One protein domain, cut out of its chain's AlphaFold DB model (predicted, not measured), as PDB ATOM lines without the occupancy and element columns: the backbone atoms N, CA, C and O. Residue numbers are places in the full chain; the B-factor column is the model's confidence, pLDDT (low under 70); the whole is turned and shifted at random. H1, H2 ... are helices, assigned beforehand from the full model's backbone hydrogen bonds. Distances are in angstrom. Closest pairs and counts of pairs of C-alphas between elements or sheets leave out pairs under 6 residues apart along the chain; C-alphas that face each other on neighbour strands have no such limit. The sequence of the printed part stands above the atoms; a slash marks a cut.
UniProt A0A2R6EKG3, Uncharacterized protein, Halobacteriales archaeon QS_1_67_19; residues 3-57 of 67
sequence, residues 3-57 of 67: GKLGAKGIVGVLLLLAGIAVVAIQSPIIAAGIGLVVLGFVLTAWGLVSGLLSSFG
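This is residues 3 to 57 of the 67 residues of an uncharacterized protein of Halobacteriales archaeon QS_1_67_19 (UniProt A0A2R6EKG3). Two long helices, H1 and then H2, make an open V: they meet near a tight turn and spread apart, and residues 6 to 12 of H1 and 39 to 57 stand free. The printed part has 55 residues, with two named helices and no named strand, and its class is all helix. It is loose, with a radius of gyration of the C-alphas of 14.4 A, and flat, spanning 47 by 24 by 11 A.

H1, residues 6 to 26, and H2, residues 28 to 55, form a helical hairpin. They run opposite ways at a shallow tilt of 27 degrees. They touch through residues 20 to 24 of H1 and 30 to 35 of H2 alone; the closest C-alphas, of Ala 24 and Ala 31, are 5.0 A apart. In H2 every O i to N i+4 pair is within hydrogen-bond range; in H1, 16 of 17 are.

H1 begins at C-alpha 6 (20.120, -10.235, 31.625) and is 31.4 A long from first to last C-alpha. H2 is 40.3 A long and ends at C-alpha 55 (33.140, -6.041, 10.121).

The C-alphas farthest apart, of Gln 26 and Gly 57, are 47.0 A apart. The printed part has no cut, and the link from H1 to H2 is tight. Mean pLDDT of the printed part is 92.8; residue 3 is under 70.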
ATOM      1  N   GLY A   3      25.134 -14.464  34.111       64.50
ATOM      2  CA  GLY A   3      25.076 -13.084  34.621       64.50
ATOM      3  C   GLY A   3      25.116 -11.979  33.550       64.50
ATOM      4  O   GLY A   3      24.739 -10.851  33.838       64.50
ATOM      5  N   LYS A   4      25.532 -12.283  32.311       75.25
ATOM      6  CA  LYS A   4      25.562 -11.349  31.166       75.25
ATOM      7  C   LYS A   4      24.336 -11.467  30.247       75.25
ATOM      8  O   LYS A   4      24.166 -10.632  29.369       75.25
ATOM      9  N   LEU A   5      23.481 -12.481  30.437       72.62
ATOM     10  CA  LEU A   5      22.278 -12.701  29.617       72.62
ATOM     11  C   LEU A   5      21.143 -11.707  29.933       72.62
ATOM     12  O   LEU A   5      20.190 -11.586  29.161       72.62
ATOM     13  N   GLY A   6      21.225 -11.016  31.075       83.88
ATOM     14  CA  GLY A   6      20.120 -10.235  31.625       83.88
ATOM     15  C   GLY A   6      18.915 -11.112  31.993       83.88
ATOM     16  O   GLY A   6      18.846 -12.296  31.661       83.88
ATOM     17  N   ALA A   7      17.925 -10.529  32.675       88.62
ATOM     18  CA  ALA A   7      16.734 -11.268  33.107       88.62
ATOM     19  C   ALA A   7      16.012 -11.957  31.933       88.62
ATOM     20  O   ALA A   7      15.621 -13.117  32.027       88.62
ATOM     21  N   LYS A   8      15.909 -11.271  30.786       86.94
ATOM     22  CA  LYS A   8      15.235 -11.781  29.584       86.94
ATOM     23  C   LYS A   8      15.947 -12.994  28.977       86.94
ATOM     24  O   LYS A   8      15.281 -13.953  28.602       86.94
ATOM     25  N   GLY A   9      17.282 -12.981  28.915       88.69
ATOM     26  CA  GLY A   9      18.046 -14.112  28.390       88.69
ATOM     27  C   GLY A   9      17.921 -15.347  29.281       88.69
ATOM     28  O   GLY A   9      17.743 -16.450  28.771       88.69
ATOM     29  N   ILE A  10      17.938 -15.166  30.606       91.50
ATOM     30  CA  ILE A  10      17.748 -16.272  31.556       91.50
ATOM     31  C   ILE A  10      16.356 -16.893  31.393       91.50
ATOM     32  O   ILE A  10      16.253 -18.111  31.264       91.50
ATOM     33  N   VAL A  11      15.296 -16.076  31.328       94.69
ATOM     34  CA  VAL A  11      13.927 -16.574  31.084       94.69
ATOM     35  C   VAL A  11      13.840 -17.332  29.757       94.69
ATOM     36  O   VAL A  11      13.245 -18.406  29.709       94.69
ATOM     37  N   GLY A  12      14.478 -16.824  28.700       92.69
ATOM     38  CA  GLY A  12      14.531 -17.504  27.404       92.69
ATOM     39  C   GLY A  12      15.193 -18.884  27.476       92.69
ATOM     40  O   GLY A  12      14.637 -19.852  26.963       92.69
ATOM     41  N   VAL A  13      16.336 -19.002  28.159       92.31
ATOM     42  CA  VAL A  13      17.020 -20.294  28.356       92.31
ATOM     43  C   VAL A  13      16.153 -21.263  29.160       92.31
ATOM     44  O   VAL A  13      16.055 -22.433  28.800       92.31
ATOM     45  N   LEU A  14      15.486 -20.788  30.214       95.06
ATOM     46  CA  LEU A  14      14.587 -21.621  31.016       95.06
ATOM     47  C   LEU A  14      13.404 -22.142  30.194       95.06
ATOM     48  O   LEU A  14      13.098 -23.328  30.262       95.06
ATOM     49  N   LEU A  15      12.776 -21.285  29.382       95.94
ATOM     50  CA  LEU A  15      11.688 -21.689  28.488       95.94
ATOM     51  C   LEU A  15      12.155 -22.689  27.428       95.94
ATOM     52  O   LEU A  15      11.447 -23.652  27.144       95.94
ATOM     53  N   LEU A  16      13.353 -22.495  26.876       94.75
ATOM     54  CA  LEU A  16      13.939 -23.419  25.911       94.75
ATOM     55  C   LEU A  16      14.170 -24.804  26.531       94.75
ATOM     56  O   LEU A  16      13.753 -25.811  25.959       94.75
ATOM     57  N   LEU A  17      14.776 -24.858  27.718       95.38
ATOM     58  CA  LEU A  17      14.999 -26.113  28.438       95.38
ATOM     59  C   LEU A  17      13.678 -26.780  28.835       95.38
ATOM     60  O   LEU A  17      13.547 -27.993  28.688       95.38
ATOM     61  N   ALA A  18      12.684 -26.002  29.272       96.69
ATOM     62  CA  ALA A  18      11.355 -26.510  29.594       96.69
ATOM     63  C   ALA A  18      10.663 -27.112  28.362       96.69
ATOM     64  O   ALA A  18      10.138 -28.219  28.439       96.69
ATOM     65  N   GLY A  19      10.708 -26.432  27.211       95.12
ATOM     66  CA  GLY A  19      10.138 -26.941  25.963       95.12
ATOM     67  C   GLY A  19      10.780 -28.257  25.525       95.12
ATOM     68  O   GLY A  19      10.072 -29.216  25.218       95.12
ATOM     69  N   ILE A  20      12.113 -28.344  25.571       95.31
ATOM     70  CA  ILE A  20      12.835 -29.584  25.247       95.31
ATOM     71  C   ILE A  20      12.478 -30.697  26.241       95.31
ATOM     72  O   ILE A  20      12.238 -31.826  25.818       95.31
ATOM     73  N   ALA A  21      12.387 -30.391  27.539       94.81
ATOM     74  CA  ALA A  21      12.019 -31.366  28.566       94.81
ATOM     75  C   ALA A  21      10.600 -31.924  28.360       94.81
ATOM     76  O   ALA A  21      10.400 -33.132  28.463       94.81
ATOM     77  N   VAL A  22       9.633 -31.072  28.001       96.69
ATOM     78  CA  VAL A  22       8.263 -31.500  27.675       96.69
ATOM     79  C   VAL A  22       8.261 -32.455  26.481       96.69
ATOM     80  O   VAL A  22       7.629 -33.509  26.541       96.69
ATOM     81  N   VAL A  23       9.005 -32.139  25.418       95.75
ATOM     82  CA  VAL A  23       9.100 -33.028  24.248       95.75
ATOM     83  C   VAL A  23       9.813 -34.336  24.600       95.75
ATOM     84  O   VAL A  23       9.391 -35.399  24.145       95.75
ATOM     85  N   ALA A  24      10.848 -34.287  25.442       94.94
ATOM     86  CA  ALA A  24      11.628 -35.457  25.840       94.94
ATOM     87  C   ALA A  24      10.804 -36.496  26.613       94.94
ATOM     88  O   ALA A  24      11.077 -37.688  26.482       94.94
ATOM     89  N   ILE A  25       9.779 -36.066  27.361       95.75
ATOM     90  CA  ILE A  25       8.848 -36.973  28.052       95.75
ATOM     91  C   ILE A  25       8.053 -37.821  27.049       95.75
ATOM     92  O   ILE A  25       7.801 -38.995  27.303       95.75
ATOM     93  N   GLN A  26       7.674 -37.247  25.903       96.12
ATOM     94  CA  GLN A  26       6.855 -37.939  24.905       96.12
ATOM     95  C   GLN A  26       7.693 -38.687  23.860       96.12
ATOM     96  O   GLN A  26       7.315 -39.774  23.423       96.12
ATOM     97  N   SER A  27       8.805 -38.100  23.414       94.94
ATOM     98  CA  SER A  27       9.689 -38.695  22.415       94.94
ATOM     99  C   SER A  27      11.128 -38.185  22.556       94.94
ATOM    100  O   SER A  27      11.449 -37.077  22.108       94.94
ATOM    101  N   PRO A  28      12.036 -39.013  23.104       91.75
ATOM    102  CA  PRO A  28      13.449 -38.665  23.239       91.75
ATOM    103  C   PRO A  28      14.127 -38.383  21.892       91.75
ATOM    104  O   PRO A  28      14.986 -37.511  21.797       91.75
ATOM    105  N   ILE A  29      13.715 -39.092  20.835       96.69
ATOM    106  CA  ILE A  29      14.273 -38.940  19.485       96.69
ATOM    107  C   ILE A  29      13.918 -37.565  18.909       96.69
ATOM    108  O   ILE A  29      14.783 -36.884  18.358       96.69
ATOM    109  N   ILE A  30      12.667 -37.120  19.073       95.69
ATOM    110  CA  ILE A  30      12.245 -35.791  18.610       95.69
ATOM    111  C   ILE A  30      12.958 -34.706  19.421       95.69
ATOM    112  O   ILE A  30      13.461 -33.744  18.842       95.69
ATOM    113  N   ALA A  31      13.072 -34.875  20.741       95.50
ATOM    114  CA  ALA A  31      13.801 -33.937  21.590       95.50
ATOM    115  C   ALA A  31      15.280 -33.812  21.187       95.50
ATOM    116  O   ALA A  31      15.804 -32.701  21.142       95.50
ATOM    117  N   ALA A  32      15.936 -34.920  20.827       95.31
ATOM    118  CA  ALA A  32      17.302 -34.906  20.307       95.31
ATOM    119  C   ALA A  32      17.407 -34.125  18.984       95.31
ATOM    120  O   ALA A  32      18.312 -33.304  18.825       95.31
ATOM    121  N   GLY A  33      16.451 -34.317  18.067       97.19
ATOM    122  CA  GLY A  33      16.367 -33.543  16.823       97.19
ATOM    123  C   GLY A  33      16.200 -32.040  17.072       97.19
ATOM    124  O   GLY A  33      16.935 -31.236  16.501       97.19
ATOM    125  N   ILE A  34      15.301 -31.651  17.982       96.00
ATOM    126  CA  ILE A  34      15.124 -30.248  18.394       96.00
ATOM    127  C   ILE A  34      16.408 -29.706  19.031       96.00
ATOM    128  O   ILE A  34      16.825 -28.592  18.717       96.00
ATOM    129  N   GLY A  35      17.065 -30.494  19.883       95.75
ATOM    130  CA  GLY A  35      18.337 -30.128  20.501       95.75
ATOM    131  C   GLY A  35      19.413 -29.803  19.465       95.75
ATOM    132  O   GLY A  35      20.078 -28.775  19.585       95.75
ATOM    133  N   LEU A  36      19.531 -30.616  18.411       97.06
ATOM    134  CA  LEU A  36      20.449 -30.355  17.298       97.06
ATOM    135  C   LEU A  36      20.097 -29.080  16.525       97.06
ATOM    136  O   LEU A  36      20.998 -28.305  16.206       97.06
ATOM    137  N   VAL A  37      18.812 -28.828  16.262       97.00
ATOM    138  CA  VAL A  37      18.359 -27.587  15.606       97.00
ATOM    139  C   VAL A  37      18.739 -26.363  16.439       97.00
ATOM    140  O   VAL A  37      19.293 -25.403  15.903       97.00
ATOM    141  N   VAL A  38      18.498 -26.402  17.751       96.19
ATOM    142  CA  VAL A  38      18.859 -25.312  18.670       96.19
ATOM    143  C   VAL A  38      20.371 -25.090  18.690       96.19
ATOM    144  O   VAL A  38      20.822 -23.950  18.596       96.19
ATOM    145  N   LEU A  39      21.160 -26.162  18.778       96.12
ATOM    146  CA  LEU A  39      22.622 -26.096  18.726       96.12
ATOM    147  C   LEU A  39      23.109 -25.449  17.428       96.12
ATOM    148  O   LEU A  39      23.899 -24.507  17.474       96.12
ATOM    149  N   GLY A  40      22.597 -25.908  16.286       97.50
ATOM    150  CA  GLY A  40      22.910 -25.334  14.980       97.50
ATOM    151  C   GLY A  40      22.566 -23.849  14.921       97.50
ATOM    152  O   GLY A  40      23.401 -23.043  14.523       97.50
ATOM    153  N   PHE A  41      21.386 -23.467  15.412       97.00
ATOM    154  CA  PHE A  41      20.962 -22.071  15.453       97.00
ATOM    155  C   PHE A  41      21.894 -21.194  16.298       97.00
ATOM    156  O   PHE A  41      22.274 -20.110  15.859       97.00
ATOM    157  N   VAL A  42      22.305 -21.660  17.483       94.81
ATOM    158  CA  VAL A  42      23.251 -20.929  18.344       94.81
ATOM    159  C   VAL A  42      24.599 -20.751  17.646       94.81
ATOM    160  O   VAL A  42      25.146 -19.649  17.663       94.81
ATOM    161  N   LEU A  43      25.115 -21.797  16.994       96.81
ATOM    162  CA  LEU A  43      26.367 -21.722  16.234       96.81
ATOM    163  C   LEU A  43      26.256 -20.743  15.060       96.81
ATOM    164  O   LEU A  43      27.137 -19.902  14.880       96.81
ATOM    165  N   THR A  44      25.162 -20.797  14.295       96.44
ATOM    166  CA  THR A  44      24.902 -19.863  13.192       96.44
ATOM    167  C   THR A  44      24.808 -18.427  13.697       96.44
ATOM    168  O   THR A  44      25.495 -17.554  13.172       96.44
ATOM    169  N   ALA A  45      24.010 -18.170  14.734       96.00
ATOM    170  CA  ALA A  45      23.864 -16.839  15.314       96.00
ATOM    171  C   ALA A  45      25.204 -16.303  15.832       96.00
ATOM    172  O   ALA A  45      25.528 -15.139  15.605       96.00
ATOM    173  N   TRP A  46      26.012 -17.147  16.475       93.50
ATOM    174  CA  TRP A  46      27.331 -16.752  16.953       93.50
ATOM    175  C   TRP A  46      28.296 -16.427  15.809       93.50
ATOM    176  O   TRP A  46      28.995 -15.416  15.884       93.50
ATOM    177  N   GLY A  47      28.290 -17.217  14.732       94.94
ATOM    178  CA  GLY A  47      29.066 -16.935  13.524       94.94
ATOM    179  C   GLY A  47      28.656 -15.618  12.863       94.94
ATOM    180  O   GLY A  47      29.516 -14.799  12.539       94.94
ATOM    181  N   LEU A  48      27.348 -15.366  12.747       96.19
ATOM    182  CA  LEU A  48      26.809 -14.115  12.206       96.19
ATOM    183  C   LEU A  48      27.208 -12.914  13.069       96.19
ATOM    184  O   LEU A  48      27.744 -11.941  12.550       96.19
ATOM    185  N   VAL A  49      26.996 -12.983  14.387       93.94
ATOM    186  CA  VAL A  49      27.344 -11.892  15.311       93.94
ATOM    187  C   VAL A  49      28.848 -11.636  15.319       93.94
ATOM    188  O   VAL A  49      29.266 -10.486  15.232       93.94
ATOM    189  N   SER A  50      29.668 -12.685  15.377       92.56
ATOM    190  CA  SER A  50      31.130 -12.547  15.360       92.56
ATOM    191  C   SER A  50      31.616 -11.945  14.042       92.56
ATOM    192  O   SER A  50      32.466 -11.056  14.055       92.56
ATOM    193  N   GLY A  51      31.032 -12.359  12.912       92.88
ATOM    194  CA  GLY A  51      31.297 -11.771  11.601       92.88
ATOM    195  C   GLY A  51      30.925 -10.289  11.543       92.88
ATOM    196  O   GLY A  51      31.751  -9.473  11.147       92.88
ATOM    197  N   LEU A  52      29.736  -9.921  12.026       93.69
ATOM    198  CA  LEU A  52      29.276  -8.528  12.081       93.69
ATOM    199  C   LEU A  52      30.170  -7.652  12.971       93.69
ATOM    200  O   LEU A  52      30.553  -6.554  12.575       93.69
ATOM    201  N   LEU A  53      30.538  -8.134  14.161       92.62
ATOM    202  CA  LEU A  53      31.435  -7.412  15.070       92.62
ATOM    203  C   LEU A  53      32.840  -7.259  14.474       92.62
ATOM    204  O   LEU A  53      33.463  -6.207  14.629       92.62
ATOM    205  N   SER A  54      33.317  -8.273  13.749       90.88
ATOM    206  CA  SER A  54      34.565  -8.194  12.989       90.88
ATOM    207  C   SER A  54      34.490  -7.129  11.890       90.88
ATOM    208  O   SER A  54      35.383  -6.287  11.796       90.88
ATOM    209  N   SER A  55      33.384  -7.076  11.136       90.25
ATOM    210  CA  SER A  55      33.140  -6.041  10.121       90.25
ATOM    211  C   SER A  55      33.064  -4.624  10.695       90.25
ATOM    212  O   SER A  55      33.422  -3.674  10.005       90.25
ATOM    213  N   PHE A  56      32.668  -4.463  11.959       91.38
ATOM    214  CA  PHE A  56      32.713  -3.178  12.667       91.38
ATOM    215  C   PHE A  56      34.088  -2.835  13.271       91.38
ATOM    216  O   PHE A  56      34.192  -1.901  14.064       91.38
ATOM    217  N   GLY A  57      35.153  -3.570  12.931       82.69
ATOM    218  CA  GLY A  57      36.515  -3.316  13.420       82.69
ATOM    219  C   GLY A  57      36.765  -3.769  14.864       82.69
ATOM    220  O   GLY A  57      37.880  -3.652  15.365       82.69
TER     221      GLY A  57